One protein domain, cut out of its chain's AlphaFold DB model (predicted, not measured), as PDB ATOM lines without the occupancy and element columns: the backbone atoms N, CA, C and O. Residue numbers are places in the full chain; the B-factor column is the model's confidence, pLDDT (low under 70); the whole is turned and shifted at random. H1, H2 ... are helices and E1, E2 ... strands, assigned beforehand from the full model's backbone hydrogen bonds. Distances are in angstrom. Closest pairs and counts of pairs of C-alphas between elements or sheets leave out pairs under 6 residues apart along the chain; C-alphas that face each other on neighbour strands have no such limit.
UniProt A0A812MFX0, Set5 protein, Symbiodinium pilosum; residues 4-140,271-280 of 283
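What this domain is: This is residues 4 to 140 and 271 to 280 of the 283 residues of the protein "Set5 protein" of Symbiodinium pilosum (UniProt A0A812MFX0). A strand hairpin, E3 and E4, and the helix H4 lie on opposite sides of two long loop stretches, residues 71 to 84 and 101 to 120. Toward the other end of the domain, the short helices H1, H2 and H3 gather beside a tiny two-stranded pair, E1 and E2, with the low-confidence H5 near E2 and H3. Of the 147 residues printed, under half, 62, are in named elements, in the order E1 H1 H2 H3 E2 E3 E4 H4 H5; the class is mixed, helices and strands, and each sheet has two antiparallel strands. The whole is compact, with a radius of gyration of the C-alphas of 15.2 A and spans of 41 by 34 by 29 A.

Where its parts are: Find C-alpha 85 at (-4.468, -13.012, -29.354); from there E3 runs over residues 85 to 90, 15.8 A long, and E4 comes back over residues 95 to 100, 16.5 A. The other sheet is E1, residues 9 to 11, beginning at (4.090, -10.775, -49.776), with E2, residues 68 to 70. Look next for H1, residues 17 to 26, 14.2 A, H2, residues 30 to 38, 12.4 A, and H3, residues 50 to 57, 10.5 A. H4, residues 121 to 131, is 15.4 A long and ends at (10.383, -26.081, -37.910); H5 is residues 273 to 278.

How they stand to each other: Begin at the hairpin of E3 and E4, at 153 degrees, where N 88 and O 97 are 2.9 A apart, within hydrogen-bond range. Residues 4 to 5 pair antiparallel with residues 96 to 97 of E4. E1 and E2 are antiparallel at 163 degrees, with N 11 and O 68 at 2.8 A. The closest C-alphas of E1 and H1 are Ile 9 and Gln 24, 6.4 A; those of E2 and H3 are Leu 70 and Asn 57, also 6.4 A. H3 only just touches H2, with 3 pairs of C-alphas within 8 A, closest at Ile 53 and Phe 37, 7.2 A. H4 is close to but not clearly touching H3, with C-alphas 131 and 56 at 7.6 A. E3 and H4 are apart. Every O i to N i+4 pair is within hydrogen-bond range in H1, H2, H3 and H4; in H5 it is 1 of 2.

The domain as a whole: The two C-alphas farthest apart, of Asp 16 and Gln 105, are 44.0 A from each other. Residues 141 to 270 are not printed, and C-alphas 140 and 271 stand 17.7 A apart across the cut. The links H2 to H3, E2 to E3 and E4 to H4 are long. Look for pLDDT under 70 at residue 15 and residues 271 to 280.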
ATOM      1  N   GLU A   4      -3.786  -4.573 -37.286       96.00
ATOM      2  CA  GLU A   4      -4.150  -4.969 -38.643       96.00
ATOM      3  C   GLU A   4      -3.039  -4.583 -39.622       96.00
ATOM      4  O   GLU A   4      -2.405  -3.536 -39.482       96.00
ATOM      5  N   GLU A   5      -2.795  -5.423 -40.622       96.69
ATOM      6  CA  GLU A   5      -1.691  -5.252 -41.561       96.69
ATOM      7  C   GLU A   5      -2.083  -5.771 -42.949       96.69
ATOM      8  O   GLU A   5      -2.733  -6.807 -43.085       96.69
ATOM      9  N   ARG A   6      -1.707  -5.034 -44.001       96.38
ATOM     10  CA  ARG A   6      -1.787  -5.553 -45.375       96.38
ATOM     11  C   ARG A   6      -0.605  -6.488 -45.622       96.38
ATOM     12  O   ARG A   6       0.501  -6.146 -45.200       96.38
ATOM     13  N   PRO A   7      -0.798  -7.602 -46.343       95.69
ATOM     14  CA  PRO A   7       0.302  -8.500 -46.645       95.69
ATOM     15  C   PRO A   7       1.390  -7.774 -47.437       95.69
ATOM     16  O   PRO A   7       1.114  -7.038 -48.382       95.69
ATOM     17  N   THR A   8       2.636  -7.985 -47.024       96.81
ATOM     18  CA  THR A   8       3.828  -7.521 -47.740       96.81
ATOM     19  C   THR A   8       4.130  -8.439 -48.920       96.81
ATOM     20  O   THR A   8       4.482  -7.965 -49.992       96.81
ATOM     21  N   ILE A   9       3.963  -9.750 -48.731       94.94
ATOM     22  CA  ILE A   9       4.090 -10.775 -49.776       94.94
ATOM     23  C   ILE A   9       2.912 -11.739 -49.629       94.94
ATOM     24  O   ILE A   9       2.460 -12.005 -48.515       94.94
ATOM     25  N   THR A  10       2.415 -12.262 -50.743       92.25
ATOM     26  CA  THR A  10       1.299 -13.216 -50.790       92.25
ATOM     27  C   THR A  10       1.730 -14.518 -51.454       92.25
ATOM     28  O   THR A  10       2.600 -14.500 -52.326       92.25
ATOM     29  N   TYR A  11       1.147 -15.640 -51.031       86.94
ATOM     30  CA  TYR A  11       1.473 -16.983 -51.506       86.94
ATOM     31  C   TYR A  11       0.246 -17.715 -52.029       86.94
ATOM     32  O   TYR A  11      -0.823 -17.687 -51.418       86.94
ATOM     33  N   ARG A  12       0.459 -18.412 -53.146       84.12
ATOM     34  CA  ARG A  12      -0.468 -19.360 -53.745       84.12
ATOM     35  C   ARG A  12       0.313 -20.576 -54.260       84.12
ATOM     36  O   ARG A  12       1.319 -20.417 -54.953       84.12
ATOM     37  N   ALA A  13      -0.120 -21.778 -53.898       74.81
ATOM     38  CA  ALA A  13       0.609 -23.031 -54.061       74.81
ATOM     39  C   ALA A  13       0.606 -23.586 -55.495       74.81
ATOM     40  O   ALA A  13       1.483 -24.371 -55.840       74.81
ATOM     41  N   ASP A  14      -0.345 -23.179 -56.339       72.00
ATOM     42  CA  ASP A  14      -0.484 -23.625 -57.735       72.00
ATOM     43  C   ASP A  14       0.384 -22.829 -58.741       72.00
ATOM     44  O   ASP A  14       0.303 -23.066 -59.948       72.00
ATOM     45  N   GLY A  15       1.227 -21.906 -58.260       66.12
ATOM     46  CA  GLY A  15       2.097 -21.053 -59.077       66.12
ATOM     47  C   GLY A  15       3.587 -21.426 -59.067       66.12
ATOM     48  O   GLY A  15       4.046 -22.270 -58.297       66.12
ATOM     49  N   ASP A  16       4.374 -20.734 -59.900       76.94
ATOM     50  CA  ASP A  16       5.845 -20.737 -59.831       76.94
ATOM     51  C   ASP A  16       6.303 -19.943 -58.593       76.94
ATOM     52  O   ASP A  16       6.639 -18.753 -58.645       76.94
ATOM     53  N   TRP A  17       6.190 -20.590 -57.431       81.06
ATOM     54  CA  TRP A  17       6.351 -19.938 -56.136       81.06
ATOM     55  C   TRP A  17       7.731 -19.293 -55.936       81.06
ATOM     56  O   TRP A  17       7.773 -18.117 -55.574       81.06
ATOM     57  N   PRO A  18       8.867 -19.967 -56.211       80.19
ATOM     58  CA  PRO A  18      10.175 -19.340 -56.033       80.19
ATOM     59  C   PRO A  18      10.359 -18.076 -56.883       80.19
ATOM     60  O   PRO A  18      10.868 -17.072 -56.380       80.19
ATOM     61  N   ALA A  19       9.916 -18.095 -58.145       84.25
ATOM     62  CA  ALA A  19      10.029 -16.938 -59.029       84.25
ATOM     63  C   ALA A  19       9.100 -15.793 -58.596       84.25
ATOM     64  O   ALA A  19       9.524 -14.638 -58.527       84.25
ATOM     65  N   SER A  20       7.847 -16.109 -58.256       88.38
ATOM     66  CA  SER A  20       6.867 -15.109 -57.815       88.38
ATOM     67  C   SER A  20       7.206 -14.494 -56.452       88.38
ATOM     68  O   SER A  20       6.954 -13.307 -56.253       88.38
ATOM     69  N   LEU A  21       7.826 -15.248 -55.538       91.31
ATOM     70  CA  LEU A  21       8.345 -14.730 -54.269       91.31
ATOM     71  C   LEU A  21       9.439 -13.680 -54.506       91.31
ATOM     72  O   LEU A  21       9.354 -12.574 -53.970       91.31
ATOM     73  N   GLN A  22      10.438 -14.003 -55.335       93.94
ATOM     74  CA  GLN A  22      11.517 -13.066 -55.657       93.94
ATOM     75  C   GLN A  22      10.979 -11.825 -56.379       93.94
ATOM     76  O   GLN A  22      11.306 -10.703 -56.004       93.94
ATOM     77  N   GLN A  23      10.090 -12.013 -57.358       94.81
ATOM     78  CA  GLN A  23       9.476 -10.913 -58.099       94.81
ATOM     79  C   GLN A  23       8.683  -9.965 -57.187       94.81
ATOM     80  O   GLN A  23       8.806  -8.749 -57.328       94.81
ATOM     81  N   GLN A  24       7.873 -10.501 -56.263       95.94
ATOM     82  CA  GLN A  24       7.139  -9.687 -55.289       95.94
ATOM     83  C   GLN A  24       8.106  -8.888 -54.413       95.94
ATOM     84  O   GLN A  24       7.916  -7.687 -54.244       95.94
ATOM     85  N   TYR A  25       9.163  -9.528 -53.907       96.75
ATOM     86  CA  TYR A  25      10.170  -8.871 -53.078       96.75
ATOM     87  C   TYR A  25      10.911  -7.744 -53.817       96.75
ATOM     88  O   TYR A  25      11.050  -6.643 -53.280       96.75
ATOM     89  N   ASP A  26      11.331  -7.973 -55.061       97.44
ATOM     90  CA  ASP A  26      12.065  -6.984 -55.862       97.44
ATOM     91  C   ASP A  26      11.225  -5.734 -56.175       97.44
ATOM     92  O   ASP A  26      11.773  -4.651 -56.382       97.44
ATOM     93  N   GLN A  27       9.895  -5.864 -56.177       97.44
ATOM     94  CA  GLN A  27       8.953  -4.757 -56.378       97.44
ATOM     95  C   GLN A  27       8.666  -3.956 -55.100       97.44
ATOM     96  O   GLN A  27       8.059  -2.883 -55.173       97.44
ATOM     97  N   LEU A  28       9.079  -4.448 -53.929       97.56
ATOM     98  CA  LEU A  28       8.883  -3.744 -52.666       97.56
ATOM     99  C   LEU A  28       9.781  -2.500 -52.565       97.56
ATOM    100  O   LEU A  28      10.920  -2.506 -53.037       97.56
ATOM    101  N   PRO A  29       9.335  -1.444 -51.858       97.75
ATOM    102  CA  PRO A  29      10.225  -0.371 -51.432       97.75
ATOM    103  C   PRO A  29      11.414  -0.917 -50.626       97.75
ATOM    104  O   PRO A  29      11.271  -1.879 -49.868       97.75
ATOM    105  N   SER A  30      12.571  -0.256 -50.709       97.69
ATOM    106  CA  SER A  30      13.795  -0.674 -50.002       97.69
ATOM    107  C   SER A  30      13.620  -0.797 -48.483       97.69
ATOM    108  O   SER A  30      14.236  -1.653 -47.845       97.69
ATOM    109  N   THR A  31      12.744   0.020 -47.891       97.12
ATOM    110  CA  THR A  31      12.373  -0.072 -46.475       97.12
ATOM    111  C   THR A  31      11.650  -1.381 -46.160       97.12
ATOM    112  O   THR A  31      11.990  -2.039 -45.182       97.12
ATOM    113  N   SER A  32      10.703  -1.798 -47.002       97.31
ATOM    114  CA  SER A  32       9.979  -3.065 -46.850       97.31
ATOM    115  C   SER A  32      10.881  -4.271 -47.104       97.31
ATOM    116  O   SER A  32      10.809  -5.243 -46.360       97.31
ATOM    117  N   GLN A  33      11.775  -4.193 -48.093       97.88
ATOM    118  CA  GLN A  33      12.796  -5.217 -48.338       97.88
ATOM    119  C   GLN A  33      13.682  -5.440 -47.106       97.88
ATOM    120  O   GLN A  33      13.861  -6.569 -46.650       97.88
ATOM    121  N   THR A  34      14.166  -4.342 -46.519       97.81
ATOM    122  CA  THR A  34      14.962  -4.371 -45.285       97.81
ATOM    123  C   THR A  34      14.163  -4.999 -44.144       97.81
ATOM    124  O   THR A  34      14.647  -5.922 -43.494       97.81
ATOM    125  N   ALA A  35      12.916  -4.564 -43.944       97.88
ATOM    126  CA  ALA A  35      12.056  -5.065 -42.877       97.88
ATOM    127  C   ALA A  35      11.740  -6.569 -43.011       97.88
ATOM    128  O   ALA A  35      11.689  -7.274 -42.005       97.88
ATOM    129  N   VAL A  36      11.592  -7.086 -44.239       97.75
ATOM    130  CA  VAL A  36      11.476  -8.532 -44.496       97.75
ATOM    131  C   VAL A  36      12.761  -9.257 -44.086       97.75
ATOM    132  O   VAL A  36      12.687 -10.249 -43.369       97.75
ATOM    133  N   PHE A  37      13.942  -8.755 -44.460       96.88
ATOM    134  CA  PHE A  37      15.223  -9.390 -44.104       96.88
ATOM    135  C   PHE A  37      15.599  -9.295 -42.616       96.88
ATOM    136  O   PHE A  37      16.440 -10.063 -42.125       96.88
ATOM    137  N   GLU A  38      14.952  -8.411 -41.857       96.94
ATOM    138  CA  GLU A  38      15.049  -8.399 -40.397       96.94
ATOM    139  C   GLU A  38      14.343  -9.594 -39.742       96.94
ATOM    140  O   GLU A  38      14.786 -10.034 -38.678       96.94
ATOM    141  N   LEU A  39      13.306 -10.158 -40.373       96.44
ATOM    142  CA  LEU A  39      12.580 -11.319 -39.852       96.44
ATOM    143  C   LEU A  39      13.475 -12.556 -39.737       96.44
ATOM    144  O   LEU A  39      14.513 -12.674 -40.394       96.44
ATOM    145  N   PHE A  40      13.095 -13.479 -38.858       93.88
ATOM    146  CA  PHE A  40      13.900 -14.661 -38.567       93.88
ATOM    147  C   PHE A  40      13.884 -15.657 -39.734       93.88
ATOM    148  O   PHE A  40      12.865 -15.823 -40.388       93.88
ATOM    149  N   ASP A  41      14.999 -16.335 -39.987       94.06
ATOM    150  CA  ASP A  41      15.049 -17.473 -40.905       94.06
ATOM    151  C   ASP A  41      15.412 -18.698 -40.077       94.06
ATOM    152  O   ASP A  41      16.537 -18.805 -39.589       94.06
ATOM    153  N   ALA A  42      14.431 -19.568 -39.869       89.75
ATOM    154  CA  ALA A  42      14.601 -20.803 -39.128       89.75
ATOM    155  C   ALA A  42      15.163 -21.926 -40.020       89.75
ATOM    156  O   ALA A  42      15.700 -22.891 -39.505       89.75
ATOM    157  N   ILE A  43      15.053 -21.817 -41.346       86.50
ATOM    158  CA  ILE A  43      15.191 -22.955 -42.264       86.50
ATOM    159  C   ILE A  43      16.572 -23.013 -42.925       86.50
ATOM    160  O   ILE A  43      17.106 -24.099 -43.146       86.50
ATOM    161  N   SER A  44      17.142 -21.865 -43.297       87.88
ATOM    162  CA  SER A  44      18.345 -21.832 -44.138       87.88
ATOM    163  C   SER A  44      19.641 -22.058 -43.349       87.88
ATOM    164  O   SER A  44      19.903 -21.394 -42.345       87.88
ATOM    165  N   GLU A  45      20.522 -22.915 -43.870       85.00
ATOM    166  CA  GLU A  45      21.900 -23.063 -43.387       85.00
ATOM    167  C   GLU A  45      22.846 -22.076 -44.101       85.00
ATOM    168  O   GLU A  45      22.750 -21.858 -45.308       85.00
ATOM    169  N   GLY A  46      23.800 -21.482 -43.374       82.69
ATOM    170  CA  GLY A  46      24.848 -20.631 -43.967       82.69
ATOM    171  C   GLY A  46      24.460 -19.170 -44.249       82.69
ATOM    172  O   GLY A  46      25.286 -18.419 -44.765       82.69
ATOM    173  N   GLY A  47      23.248 -18.745 -43.878       88.62
ATOM    174  CA  GLY A  47      22.780 -17.357 -43.975       88.62
ATOM    175  C   GLY A  47      21.281 -17.268 -44.261       88.62
ATOM    176  O   GLY A  47      20.683 -18.230 -44.732       88.62
ATOM    177  N   LYS A  48      20.667 -16.109 -43.985       93.19
ATOM    178  CA  LYS A  48      19.240 -15.899 -44.275       93.19
ATOM    179  C   LYS A  48      18.982 -15.921 -45.782       93.19
ATOM    180  O   LYS A  48      19.695 -15.260 -46.539       93.19
ATOM    181  N   THR A  49      17.914 -16.591 -46.200       94.50
ATOM    182  CA  THR A  49      17.381 -16.520 -47.563       94.50
ATOM    183  C   THR A  49      15.963 -15.961 -47.544       94.50
ATOM    184  O   THR A  49      15.235 -16.116 -46.567       94.50
ATOM    185  N   LEU A  50      15.533 -15.334 -48.644       93.44
ATOM    186  CA  LEU A  50      14.156 -14.846 -48.763       93.44
ATOM    187  C   LEU A  50      13.135 -15.982 -48.585       93.44
ATOM    188  O   LEU A  50      12.118 -15.801 -47.919       93.44
ATOM    189  N   LYS A  51      13.430 -17.166 -49.137       90.62
ATOM    190  CA  LYS A  51      12.582 -18.352 -48.990       90.62
ATOM    191  C   LYS A  51      12.511 -18.821 -47.538       90.62
ATOM    192  O   LYS A  51      11.415 -19.034 -47.040       90.62
ATOM    193  N   GLY A  52      13.648 -18.946 -46.855       91.94
ATOM    194  CA  GLY A  52      13.674 -19.385 -45.461       91.94
ATOM    195  C   GLY A  52      12.977 -18.397 -44.523       91.94
ATOM    196  O   GLY A  52      12.185 -18.807 -43.673       91.94
ATOM    197  N   ILE A  53      13.151 -17.089 -44.754       94.25
ATOM    198  CA  ILE A  53      12.367 -16.041 -44.083       94.25
ATOM    199  C   ILE A  53      10.872 -16.254 -44.329       94.25
ATOM    200  O   ILE A  53      10.088 -16.275 -43.380       94.25
ATOM    201  N   PHE A  54      10.453 -16.424 -45.582       92.19
ATOM    202  CA  PHE A  54       9.042 -16.605 -45.898       92.19
ATOM    203  C   PHE A  54       8.459 -17.871 -45.249       92.19
ATOM    204  O   PHE A  54       7.421 -17.805 -44.594       92.19
ATOM    205  N   ASP A  55       9.128 -19.014 -45.376       87.56
ATOM    206  CA  ASP A  55       8.661 -20.297 -44.834       87.56
ATOM    207  C   ASP A  55       8.548 -20.269 -43.299       87.56
ATOM    208  O   ASP A  55       7.679 -20.922 -42.710       87.56
ATOM    209  N   THR A  56       9.400 -19.470 -42.652       90.62
ATOM    210  CA  THR A  56       9.392 -19.263 -41.200       90.62
ATOM    211  C   THR A  56       8.244 -18.360 -40.748       90.62
ATOM    212  O   THR A  56       7.611 -18.642 -39.732       90.62
ATOM    213  N   ASN A  57       7.977 -17.272 -41.479       93.75
ATOM    214  CA  ASN A  57       7.165 -16.148 -40.990       93.75
ATOM    215  C   ASN A  57       5.801 -16.001 -41.671       93.75
ATOM    216  O   ASN A  57       4.995 -15.177 -41.231       93.75
ATOM    217  N   SER A  58       5.548 -16.734 -42.754       90.38
ATOM    218  CA  SER A  58       4.260 -16.702 -43.443       90.38
ATOM    219  C   SER A  58       3.155 -17.348 -42.610       90.38
ATOM    220  O   SER A  58       3.367 -18.292 -41.845       90.38
ATOM    221  N   ILE A  59       1.954 -16.810 -42.770       87.94
ATOM    222  CA  ILE A  59       0.775 -17.113 -41.972       87.94
ATOM    223  C   ILE A  59      -0.284 -17.695 -42.902       87.94
ATOM    224  O   ILE A  59      -0.471 -17.201 -44.015       87.94
ATOM    225  N   GLY A  60      -0.982 -18.735 -42.432       84.25
ATOM    226  CA  GLY A  60      -2.224 -19.210 -43.051       84.25
ATOM    227  C   GLY A  60      -3.208 -18.068 -43.221       84.25
ATOM    228  O   GLY A  60      -3.324 -17.215 -42.345       84.25
ATOM    229  N   CYS A  61      -3.950 -18.057 -44.316       82.06
ATOM    230  CA  CYS A  61      -5.111 -17.191 -44.442       82.06
ATOM    231  C   CYS A  61      -6.276 -18.000 -44.995       82.06
ATOM    232  O   CYS A  61      -6.108 -18.789 -45.920       82.06
ATOM    233  N   SER A  62      -7.469 -17.797 -44.438       80.75
ATOM    234  CA  SER A  62      -8.705 -18.388 -44.960       80.75
ATOM    235  C   SER A  62      -9.170 -17.611 -46.200       80.75
ATOM    236  O   SER A  62     -10.224 -16.982 -46.177       80.75
ATOM    237  N   SER A  63      -8.354 -17.601 -47.257       85.25
ATOM    238  CA  SER A  63      -8.650 -16.939 -48.530       85.25
ATOM    239  C   SER A  63      -9.010 -17.975 -49.601       85.25
ATOM    240  O   SER A  63      -8.372 -19.022 -49.676       85.25
ATOM    241  N   PRO A  64      -9.984 -17.700 -50.486       84.75
ATOM    242  CA  PRO A  64     -10.242 -18.537 -51.656       84.75
ATOM    243  C   PRO A  64      -9.137 -18.446 -52.720       84.75
ATOM    244  O   PRO A  64      -9.134 -19.236 -53.664       84.75
ATOM    245  N   THR A  65      -8.241 -17.456 -52.626       86.50
ATOM    246  CA  THR A  65      -7.237 -17.186 -53.666       86.50
ATOM    247  C   THR A  65      -5.794 -17.258 -53.190       86.50
ATOM    248  O   THR A  65      -4.909 -17.301 -54.050       86.50
ATOM    249  N   LEU A  66      -5.567 -17.303 -51.876       86.62
ATOM    250  CA  LEU A  66      -4.251 -17.332 -51.245       86.62
ATOM    251  C   LEU A  66      -4.144 -18.494 -50.260       86.62
ATOM    252  O   LEU A  66      -5.055 -18.734 -49.472       86.62
ATOM    253  N   ASP A  67      -2.981 -19.132 -50.242       84.31
ATOM    254  CA  ASP A  67      -2.633 -20.163 -49.260       84.31
ATOM    255  C   ASP A  67      -1.921 -19.570 -48.039       84.31
ATOM    256  O   ASP A  67      -1.945 -20.141 -46.947       84.31
ATOM    257  N   GLY A  68      -1.285 -18.407 -48.199       88.00
ATOM    258  CA  GLY A  68      -0.655 -17.715 -47.088       88.00
ATOM    259  C   GLY A  68      -0.200 -16.302 -47.407       88.00
ATOM    260  O   GLY A  68      -0.163 -15.857 -48.556       88.00
ATOM    261  N   VAL A  69       0.178 -15.591 -46.354       92.12
ATOM    262  CA  VAL A  69       0.619 -14.198 -46.419       92.12
ATOM    263  C   VAL A  69       1.813 -13.954 -45.509       92.12
ATOM    264  O   VAL A  69       1.933 -14.561 -44.449       92.12
ATOM    265  N   LEU A  70       2.693 -13.033 -45.895       94.88
ATOM    266  CA  LEU A  70       3.739 -12.495 -45.030       94.88
ATOM    267  C   LEU A  70       3.365 -11.071 -44.616       94.88
ATOM    268  O   LEU A  70       3.282 -10.175 -45.458       94.88
ATOM    269  N   CYS A  71       3.191 -10.860 -43.316       96.31
ATOM    270  CA  CYS A  71       2.840  -9.583 -42.704       96.31
ATOM    271  C   CYS A  71       3.925  -9.247 -41.677       96.31
ATOM    272  O   CYS A  71       3.968  -9.869 -40.622       96.31
ATOM    273  N   VAL A  72       4.840  -8.325 -41.996       97.12
ATOM    274  CA  VAL A  72       6.086  -8.128 -41.227       97.12
ATOM    275  C   VAL A  72       5.828  -7.841 -39.748       97.12
ATOM    276  O   VAL A  72       6.553  -8.352 -38.896       97.12
ATOM    277  N   SER A  73       4.816  -7.040 -39.424       97.19
ATOM    278  CA  SER A  73       4.486  -6.691 -38.041       97.19
ATOM    279  C   SER A  73       3.812  -7.856 -37.318       97.19
ATOM    280  O   SER A  73       4.175  -8.162 -36.183       97.19
ATOM    281  N   VAL A  74       2.872  -8.543 -37.975       96.12
ATOM    282  CA  VAL A  74       2.201  -9.728 -37.415       96.12
ATOM    283  C   VAL A  74       3.194 -10.871 -37.181       96.12
ATOM    284  O   VAL A  74       3.150 -11.503 -36.129       96.12
ATOM    285  N   SER A  75       4.138 -11.099 -38.098       95.44
ATOM    286  CA  SER A  75       5.162 -12.150 -37.996       95.44
ATOM    287  C   SER A  75       6.130 -11.962 -36.819       95.44
ATOM    288  O   SER A  75       6.885 -12.875 -36.500       95.44
ATOM    289  N   ARG A  76       6.123 -10.801 -36.150       95.75
ATOM    290  CA  ARG A  76       6.903 -10.558 -34.923       95.75
ATOM    291  C   ARG A  76       6.175 -10.976 -33.648       95.75
ATOM    292  O   ARG A  76       6.779 -10.942 -32.579       95.75
ATOM    293  N   ILE A  77       4.890 -11.320 -33.730       96.75
ATOM    294  CA  ILE A  77       4.115 -11.769 -32.574       96.75
ATOM    295  C   ILE A  77       4.511 -13.209 -32.262       96.75
ATOM    296  O   ILE A  77       4.338 -14.093 -33.101       96.75
ATOM    297  N   ASN A  78       5.022 -13.444 -31.055       96.00
ATOM    298  CA  ASN A  78       5.530 -14.749 -30.643       96.00
ATOM    299  C   ASN A  78       4.426 -15.796 -30.436       96.00
ATOM    300  O   ASN A  78       3.234 -15.500 -30.312       96.00
ATOM    301  N   HIS A  79       4.853 -17.054 -30.370       95.56
ATOM    302  CA  HIS A  79       3.967 -18.180 -30.120       95.56
ATOM    303  C   HIS A  79       3.608 -18.360 -28.638       95.56
ATOM    304  O   HIS A  79       4.474 -18.331 -27.764       95.56
ATOM    305  N   SER A  80       2.357 -18.735 -28.370       96.12
ATOM    306  CA  SER A  80       1.961 -19.436 -27.145       96.12
ATOM    307  C   SER A  80       0.913 -20.506 -27.458       96.12
ATOM    308  O   SER A  80      -0.000 -20.273 -28.247       96.12
ATOM    309  N   CYS A  81       0.990 -21.671 -26.799       94.88
ATOM    310  CA  CYS A  81      -0.064 -22.693 -26.881       94.88
ATOM    311  C   CYS A  81      -1.331 -22.303 -26.093       94.88
ATOM    312  O   CYS A  81      -2.325 -23.027 -26.162       94.88
ATOM    313  N   LEU A  82      -1.263 -21.206 -25.323       95.31
ATOM    314  CA  LEU A  82      -2.361 -20.532 -24.620       95.31
ATOM    315  C   LEU A  82      -2.316 -19.035 -24.975       95.31
ATOM    316  O   LEU A  82      -1.943 -18.210 -24.129       95.31
ATOM    317  N   PRO A  83      -2.583 -18.682 -26.242       96.69
ATOM    318  CA  PRO A  83      -2.369 -17.327 -26.731       96.69
ATOM    319  C   PRO A  83      -3.314 -16.323 -26.061       96.69
ATOM    320  O   PRO A  83      -4.356 -16.693 -25.510       96.69
ATOM    321  N   ASN A  84      -2.933 -15.046 -26.086       97.31
ATOM    322  CA  ASN A  84      -3.807 -13.930 -25.699       97.31
ATOM    323  C   ASN A  84      -4.378 -13.168 -26.899       97.31
ATOM    324  O   ASN A  84      -5.280 -12.348 -26.725       97.31
ATOM    325  N   CYS A  85      -3.928 -13.506 -28.107       97.38
ATOM    326  CA  CYS A  85      -4.468 -13.012 -29.354       97.38
ATOM    327  C   CYS A  85      -4.886 -14.154 -30.293       97.38
ATOM    328  O   CYS A  85      -4.313 -15.242 -30.298       97.38
ATOM    329  N   GLU A  86      -5.867 -13.869 -31.137       94.12
ATOM    330  CA  GLU A  86      -6.328 -14.718 -32.230       94.12
ATOM    331  C   GLU A  86      -6.215 -13.957 -33.554       94.12
ATOM    332  O   GLU A  86      -6.292 -12.724 -33.594       94.12
ATOM    333  N   GLN A  87      -5.993 -14.697 -34.636       92.69
ATOM    334  CA  GLN A  87      -5.764 -14.148 -35.961       92.69
ATOM    335  C   GLN A  87      -6.987 -14.329 -36.865       92.69
ATOM    336  O   GLN A  87      -7.628 -15.378 -36.857       92.69
ATOM    337  N   PHE A  88      -7.271 -13.323 -37.686       92.38
ATOM    338  CA  PHE A  88      -8.355 -13.347 -38.661       92.38
ATOM    339  C   PHE A  88      -7.905 -12.709 -39.976       92.38
ATOM    340  O   PHE A  88      -7.332 -11.621 -39.975       92.38
ATOM    341  N   TRP A  89      -8.153 -13.391 -41.091       92.50
ATOM    342  CA  TRP A  89      -7.928 -12.841 -42.422       92.50
ATOM    343  C   TRP A  89      -9.216 -12.200 -42.939       92.50
ATOM    344  O   TRP A  89     -10.211 -12.891 -43.148       92.50
ATOM    345  N   ASP A  90      -9.184 -10.888 -43.150       92.25
ATOM    346  CA  ASP A  90     -10.269 -10.144 -43.780       92.25
ATOM    347  C   ASP A  90     -10.043 -10.124 -45.295       92.25
ATOM    348  O   ASP A  90      -9.252  -9.326 -45.811       92.25
ATOM    349  N   GLU A  91     -10.741 -11.014 -46.000       90.12
ATOM    350  CA  GLU A  91     -10.674 -11.135 -47.459       90.12
ATOM    351  C   GLU A  91     -11.161  -9.860 -48.166       90.12
ATOM    352  O   GLU A  91     -10.584  -9.451 -49.171       90.12
ATOM    353  N   GLN A  92     -12.184  -9.188 -47.627       89.50
ATOM    354  CA  GLN A  92     -12.777  -8.005 -48.253       89.50
ATOM    355  C   GLN A  92     -11.827  -6.803 -48.205       89.50
ATOM    356  O   GLN A  92     -11.728  -6.041 -49.169       89.50
ATOM    357  N   MET A  93     -11.131  -6.613 -47.082       92.31
ATOM    358  CA  MET A  93     -10.148  -5.536 -46.922       92.31
ATOM    359  C   MET A  93      -8.726  -5.939 -47.322       92.31
ATOM    360  O   MET A  93      -7.852  -5.063 -47.387       92.31
ATOM    361  N   TYR A  94      -8.504  -7.227 -47.591       93.69
ATOM    362  CA  TYR A  94      -7.214  -7.830 -47.912       93.69
ATOM    363  C   TYR A  94      -6.168  -7.568 -46.817       93.69
ATOM    364  O   TYR A  94      -5.097  -6.991 -47.055       93.69
ATOM    365  N   ARG A  95      -6.531  -7.898 -45.572       94.69
ATOM    366  CA  ARG A  95      -5.738  -7.596 -44.370       94.69
ATOM    367  C   ARG A  95      -5.709  -8.762 -43.395       94.69
ATOM    368  O   ARG A  95      -6.737  -9.361 -43.093       94.69
ATOM    369  N   GLN A  96      -4.541  -8.978 -42.800       94.88
ATOM    370  CA  GLN A  96      -4.401  -9.800 -41.609       94.88
ATOM    371  C   GLN A  96      -4.742  -8.955 -40.382       94.88
ATOM    372  O   GLN A  96      -4.158  -7.891 -40.177       94.88
ATOM    373  N   LYS A  97      -5.669  -9.430 -39.556       95.88
ATOM    374  CA  LYS A  97      -6.087  -8.786 -38.309       95.88
ATOM    375  C   LYS A  97      -5.760  -9.672 -37.114       95.88
ATOM    376  O   LYS A  97      -5.772 -10.900 -37.208       95.88
ATOM    377  N   ILE A  98      -5.474  -9.028 -35.988       96.69
ATOM    378  CA  ILE A  98      -5.171  -9.654 -34.704       96.69
ATOM    379  C   ILE A  98      -6.116  -9.078 -33.655       96.69
ATOM    380  O   ILE A  98      -6.207  -7.858 -33.476       96.69
ATOM    381  N   PHE A  99      -6.812  -9.956 -32.946       97.38
ATOM    382  CA  PHE A  99      -7.769  -9.607 -31.903       97.38
ATOM    383  C   PHE A  99      -7.323 -10.193 -30.573       97.38
ATOM    384  O   PHE A  99      -6.864 -11.325 -30.521       97.38
ATOM    385  N   ALA A 100      -7.456  -9.421 -29.495       97.12
ATOM    386  CA  ALA A 100      -7.268  -9.948 -28.152       97.12
ATOM    387  C   ALA A 100      -8.415 -10.917 -27.849       97.12
ATOM    388  O   ALA A 100      -9.576 -10.576 -28.076       97.12
ATOM    389  N   CYS A 101      -8.094 -12.106 -27.350       94.88
ATOM    390  CA  CYS A 101      -9.081 -13.133 -27.014       94.88
ATOM    391  C   CYS A 101      -9.309 -13.269 -25.496       94.88
ATOM    392  O   CYS A 101     -10.209 -13.986 -25.061       94.88
ATOM    393  N   LYS A 102      -8.526 -12.533 -24.699       94.44
ATOM    394  CA  LYS A 102      -8.670 -12.309 -23.254       94.44
ATOM    395  C   LYS A 102      -8.098 -10.934 -22.889       94.44
ATOM    396  O   LYS A 102      -7.460 -10.301 -23.729       94.44
ATOM    397  N   ASP A 103      -8.307 -10.490 -21.655       95.44
ATOM    398  CA  ASP A 103      -7.719  -9.241 -21.160       95.44
ATOM    399  C   ASP A 103      -6.185  -9.304 -21.186       95.44
ATOM    400  O   ASP A 103      -5.593 -10.302 -20.777       95.44
ATOM    401  N   ILE A 104      -5.552  -8.221 -21.648       96.44
ATOM    402  CA  ILE A 104      -4.095  -8.098 -21.787       96.44
ATOM    403  C   ILE A 104      -3.627  -6.919 -20.941       96.44
ATOM    404  O   ILE A 104      -4.066  -5.782 -21.140       96.44
ATOM    405  N   GLN A 105      -2.736  -7.178 -19.988       96.62
ATOM    406  CA  GLN A 105      -2.222  -6.134 -19.105       96.62
ATOM    407  C   GLN A 105      -1.117  -5.313 -19.782       96.62
ATOM    408  O   GLN A 105      -0.394  -5.785 -20.659       96.62
ATOM    409  N   LYS A 106      -0.932  -4.057 -19.356       96.19
ATOM    410  CA  LYS A 106       0.163  -3.222 -19.870       96.19
ATOM    411  C   LYS A 106       1.514  -3.886 -19.579       96.19
ATOM    412  O   LYS A 106       1.863  -4.088 -18.421       96.19
ATOM    413  N   GLY A 107       2.293  -4.127 -20.633       96.56
ATOM    414  CA  GLY A 107       3.600  -4.783 -20.549       96.56
ATOM    415  C   GLY A 107       3.546  -6.307 -20.682       96.56
ATOM    416  O   GLY A 107       4.602  -6.928 -20.733       96.56
ATOM    417  N   GLU A 108       2.353  -6.901 -20.769       97.06
ATOM    418  CA  GLU A 108       2.193  -8.298 -21.166       97.06
ATOM    419  C   GLU A 108       2.533  -8.461 -22.654       97.06
ATOM    420  O   GLU A 108       2.171  -7.630 -23.491       97.06
ATOM    421  N   GLU A 109       3.254  -9.528 -22.985       96.88
ATOM    422  CA  GLU A 109       3.614  -9.853 -24.360       96.88
ATOM    423  C   GLU A 109       2.395 -10.365 -25.139       96.88
ATOM    424  O   GLU A 109       1.635 -11.208 -24.661       96.88
ATOM    425  N   LEU A 110       2.220  -9.877 -26.367       97.62
ATOM    426  CA  LEU A 110       1.205 -10.392 -27.282       97.62
ATOM    427  C   LEU A 110       1.667 -11.734 -27.852       97.62
ATOM    428  O   LEU A 110       2.808 -11.864 -28.291       97.62
ATOM    429  N   SER A 111       0.768 -12.712 -27.903       97.31
ATOM    430  CA  SER A 111       1.057 -14.037 -28.447       97.31
ATOM    431  C   SER A 111      -0.108 -14.599 -29.251       97.31
ATOM    432  O   SER A 111      -1.271 -14.439 -28.876       97.31
ATOM    433  N   ILE A 112       0.217 -15.298 -30.336       95.88
ATOM    434  CA  ILE A 112      -0.722 -16.067 -31.166       95.88
ATOM    435  C   ILE A 112      -0.339 -17.551 -31.155       95.88
ATOM    436  O   ILE A 112       0.765 -17.923 -30.753       95.88
ATOM    437  N   SER A 113      -1.240 -18.430 -31.590       92.81
ATOM    438  CA  SER A 113      -0.864 -19.827 -31.827       92.81
ATOM    439  C   SER A 113      -0.297 -19.985 -33.239       92.81
ATOM    440  O   SER A 113      -0.852 -19.438 -34.181       92.81
ATOM    441  N   TYR A 114       0.802 -20.728 -33.391       92.12
ATOM    442  CA  TYR A 114       1.406 -21.066 -34.694       92.12
ATOM    443  C   TYR A 114       0.973 -22.453 -35.177       92.12
ATOM    444  O   TYR A 114       1.350 -22.891 -36.256       92.12
ATOM    445  N   VAL A 115       0.251 -23.178 -34.328       90.38
ATOM    446  CA  VAL A 115      -0.157 -24.562 -34.541       90.38
ATOM    447  C   VAL A 115      -1.579 -24.742 -34.053       90.38
ATOM    448  O   VAL A 115      -2.081 -23.955 -33.243       90.38
ATOM    449  N   GLU A 116      -2.229 -25.798 -34.503       89.50
ATOM    450  CA  GLU A 116      -3.589 -26.110 -34.111       89.50
ATOM    451  C   GLU A 116      -3.680 -26.343 -32.584       89.50
ATOM    452  O   GLU A 116      -2.829 -27.011 -31.983       89.50
ATOM    453  N   PRO A 117      -4.703 -25.792 -31.904       91.00
ATOM    454  CA  PRO A 117      -4.772 -25.812 -30.440       91.00
ATOM    455  C   PRO A 117      -5.021 -27.212 -29.863       91.00
ATOM    456  O   PRO A 117      -4.768 -27.439 -28.682       91.00
ATOM    457  N   TYR A 118      -5.484 -28.154 -30.681       93.75
ATOM    458  CA  TYR A 118      -5.746 -29.539 -30.293       93.75
ATOM    459  C   TYR A 118      -4.530 -30.469 -30.443       93.75
ATOM    460  O   TYR A 118      -4.630 -31.640 -30.084       93.75
ATOM    461  N   LEU A 119      -3.381 -29.978 -30.929       94.06
ATOM    462  CA  LEU A 119      -2.160 -30.789 -30.975       94.06
ATOM    463  C   LEU A 119      -1.689 -31.168 -29.570       94.06
ATOM    464  O   LEU A 119      -1.718 -30.345 -28.646       94.06
ATOM    465  N   LEU A 120      -1.198 -32.395 -29.434       95.12
ATOM    466  CA  LEU A 120      -0.674 -32.977 -28.203       95.12
ATOM    467  C   LEU A 120       0.703 -32.413 -27.854       95.12
ATOM    468  O   LEU A 120       1.389 -31.825 -28.689       95.12
ATOM    469  N   ALA A 121       1.133 -32.576 -26.606       94.19
ATOM    470  CA  ALA A 121       2.371 -31.972 -26.129       94.19
ATOM    471  C   ALA A 121       3.608 -32.381 -26.941       94.19
ATOM    472  O   ALA A 121       4.405 -31.511 -27.296       94.19
ATOM    473  N   GLU A 122       3.761 -33.666 -27.265       92.62
ATOM    474  CA  GLU A 122       4.895 -34.142 -28.067       92.62
ATOM    475  C   GLU A 122       4.828 -33.658 -29.520       92.62
ATOM    476  O   GLU A 122       5.843 -33.222 -30.054       92.62
ATOM    477  N   GLU A 123       3.637 -33.609 -30.128       93.50
ATOM    478  CA  GLU A 123       3.450 -33.076 -31.487       93.50
ATOM    479  C   GLU A 123       3.843 -31.595 -31.555       93.50
ATOM    480  O   GLU A 123       4.600 -31.177 -32.433       93.50
ATOM    481  N   ARG A 124       3.396 -30.792 -30.576       92.88
ATOM    482  CA  ARG A 124       3.782 -29.378 -30.471       92.88
ATOM    483  C   ARG A 124       5.295 -29.232 -30.305       92.88
ATOM    484  O   ARG A 124       5.903 -28.417 -30.994       92.88
ATOM    485  N   LYS A 125       5.919 -30.015 -29.413       91.12
ATOM    486  CA  LYS A 125       7.378 -29.993 -29.200       91.12
ATOM    487  C   LYS A 125       8.141 -30.336 -30.476       91.12
ATOM    488  O   LYS A 125       9.101 -29.642 -30.800       91.12
ATOM    489  N   GLU A 126       7.716 -31.372 -31.194       91.19
ATOM    490  CA  GLU A 126       8.350 -31.801 -32.439       91.19
ATOM    491  C   GLU A 126       8.273 -30.708 -33.508       91.19
ATOM    492  O   GLU A 126       9.297 -30.388 -34.118       91.19
ATOM    493  N   ILE A 127       7.106 -30.074 -33.680       89.06
ATOM    494  CA  ILE A 127       6.934 -28.960 -34.622       89.06
ATOM    495  C   ILE A 127       7.853 -27.792 -34.255       89.06
ATOM    496  O   ILE A 127       8.600 -27.318 -35.110       89.06
ATOM    497  N   PHE A 128       7.853 -27.332 -33.000       90.06
ATOM    498  CA  PHE A 128       8.679 -26.181 -32.613       90.06
ATOM    499  C   PHE A 128      10.176 -26.469 -32.693       90.06
ATOM    500  O   PHE A 128      10.928 -25.612 -33.152       90.06
ATOM    501  N   HIS A 129      10.598 -27.687 -32.353       89.38
ATOM    502  CA  HIS A 129      11.990 -28.095 -32.486       89.38
ATOM    503  C   HIS A 129      12.431 -28.177 -33.953       89.38
ATOM    504  O   HIS A 129      13.499 -27.678 -34.299       89.38
ATOM    505  N   ARG A 130      11.637 -28.821 -34.818       87.62
ATOM    506  CA  ARG A 130      12.038 -29.097 -36.207       87.62
ATOM    507  C   ARG A 130      11.830 -27.929 -37.159       87.62
ATOM    508  O   ARG A 130      12.606 -27.798 -38.092       87.62
ATOM    509  N   ARG A 131      10.771 -27.142 -36.971       84.44
ATOM    510  CA  ARG A 131      10.383 -26.081 -37.910       84.44
ATOM    511  C   ARG A 131      10.842 -24.702 -37.470       84.44
ATOM    512  O   ARG A 131      11.269 -23.909 -38.294       84.44
ATOM    513  N   TYR A 132      10.684 -24.402 -36.185       86.88
ATOM    514  CA  TYR A 132      10.937 -23.061 -35.658       86.88
ATOM    515  C   TYR A 132      12.234 -22.971 -34.847       86.88
ATOM    516  O   TYR A 132      12.621 -21.879 -34.441       86.88
ATOM    517  N   HIS A 133      12.898 -24.105 -34.613       90.31
ATOM    518  CA  HIS A 133      14.141 -24.227 -33.852       90.31
ATOM    519  C   HIS A 133      14.107 -23.548 -32.473       90.31
ATOM    520  O   HIS A 133      15.109 -23.008 -32.006       90.31
ATOM    521  N   PHE A 134      12.961 -23.612 -31.787       91.81
ATOM    522  CA  PHE A 134      12.839 -23.182 -30.393       91.81
ATOM    523  C   PHE A 134      12.016 -24.170 -29.561       91.81
ATOM    524  O   PHE A 134      11.302 -25.023 -30.084       91.81
ATOM    525  N   GLN A 135      12.105 -24.047 -28.236       93.81
ATOM    526  CA  GLN A 135      11.272 -24.796 -27.298       93.81
ATOM    527  C   GLN A 135      10.237 -23.861 -26.667       93.81
ATOM    528  O   GLN A 135      10.594 -22.888 -26.005       93.81
ATOM    529  N   CYS A 136       8.948 -24.156 -26.849       94.12
ATOM    530  CA  CYS A 136       7.887 -23.381 -26.213       94.12
ATOM    531  C   CYS A 136       7.865 -23.626 -24.695       94.12
ATOM    532  O   CYS A 136       7.758 -24.767 -24.244       94.12
ATOM    533  N   SER A 137       7.908 -22.547 -23.914       94.31
ATOM    534  CA  SER A 137       7.897 -22.557 -22.443       94.31
ATOM    535  C   SER A 137       6.599 -22.004 -21.837       94.31
ATOM    536  O   SER A 137       6.552 -21.709 -20.643       94.31
ATOM    537  N   CYS A 138       5.530 -21.860 -22.632       94.31
ATOM    538  CA  CYS A 138       4.251 -21.328 -22.153       94.31
ATOM    539  C   CYS A 138       3.616 -22.206 -21.054       94.31
ATOM    540  O   CYS A 138       4.022 -23.350 -20.836       94.31
ATOM    541  N   GLY A 139       2.569 -21.698 -20.394       91.88
ATOM    542  CA  GLY A 139       1.876 -22.401 -19.304       91.88
ATOM    543  C   GLY A 139       1.400 -23.817 -19.660       91.88
ATOM    544  O   GLY A 139       1.518 -24.720 -18.840       91.88
ATOM    545  N   ALA A 140       0.950 -24.054 -20.899       92.44
ATOM    546  CA  ALA A 140       0.563 -25.401 -21.330       92.44
ATOM    547  C   ALA A 140       1.769 -26.350 -21.456       92.44
ATOM    548  O   ALA A 140       1.691 -27.501 -21.034       92.44
ATOM    549  N   LEU A 271      -3.756 -23.122 -38.901       49.28
ATOM    550  CA  LEU A 271      -2.580 -22.332 -38.523       49.28
ATOM    551  C   LEU A 271      -1.307 -22.715 -39.294       49.28
ATOM    552  O   LEU A 271      -0.205 -22.322 -38.929       49.28
ATOM    553  N   THR A 272      -1.442 -23.422 -40.411       37.88
ATOM    554  CA  THR A 272      -0.328 -24.018 -41.138       37.88
ATOM    555  C   THR A 272      -0.368 -23.725 -42.646       37.88
ATOM    556  O   THR A 272      -0.372 -24.646 -43.458       37.88
ATOM    557  N   ALA A 273      -0.257 -22.448 -43.060       35.44
ATOM    558  CA  ALA A 273       0.057 -22.086 -44.466       35.44
ATOM    559  C   ALA A 273       1.247 -22.884 -45.009       35.44
ATOM    560  O   ALA A 273       1.223 -23.390 -46.128       35.44
ATOM    561  N   ALA A 274       2.309 -23.034 -44.211       39.91
ATOM    562  CA  ALA A 274       3.499 -23.706 -44.720       39.91
ATOM    563  C   ALA A 274       3.452 -25.238 -44.608       39.91
ATOM    564  O   ALA A 274       4.451 -25.868 -44.926       39.91
ATOM    565  N   ALA A 275       2.336 -25.868 -44.211       38.56
ATOM    566  CA  ALA A 275       2.196 -27.310 -44.437       38.56
ATOM    567  C   ALA A 275       2.106 -27.614 -45.942       38.56
ATOM    568  O   ALA A 275       2.737 -28.563 -46.394       38.56
ATOM    569  N   ALA A 276       1.455 -26.768 -46.749       36.12
ATOM    570  CA  ALA A 276       1.432 -26.951 -48.204       36.12
ATOM    571  C   ALA A 276       2.824 -26.756 -48.845       36.12
ATOM    572  O   ALA A 276       3.203 -27.515 -49.736       36.12
ATOM    573  N   ALA A 277       3.630 -25.816 -48.336       34.84
ATOM    574  CA  ALA A 277       4.997 -25.589 -48.816       34.84
ATOM    575  C   ALA A 277       6.026 -26.609 -48.271       34.84
ATOM    576  O   ALA A 277       6.968 -26.968 -48.976       34.84
ATOM    577  N   ALA A 278       5.846 -27.119 -47.044       36.12
ATOM    578  CA  ALA A 278       6.749 -28.096 -46.424       36.12
ATOM    579  C   ALA A 278       6.437 -29.553 -46.811       36.12
ATOM    580  O   ALA A 278       7.349 -30.380 -46.845       36.12
ATOM    581  N   LEU A 279       5.188 -29.881 -47.177       34.94
ATOM    582  CA  LEU A 279       4.831 -31.210 -47.695       34.94
ATOM    583  C   LEU A 279       5.486 -31.520 -49.053       34.94
ATOM    584  O   LEU A 279       5.556 -32.687 -49.434       34.94
ATOM    585  N   TYR A 280       6.035 -30.517 -49.744       34.88
ATOM    586  CA  TYR A 280       6.848 -30.720 -50.946       34.88
ATOM    587  C   TYR A 280       8.302 -31.147 -50.673       34.88
ATOM    588  O   TYR A 280       8.963 -31.587 -51.608       34.88
TER     589      TYR A 280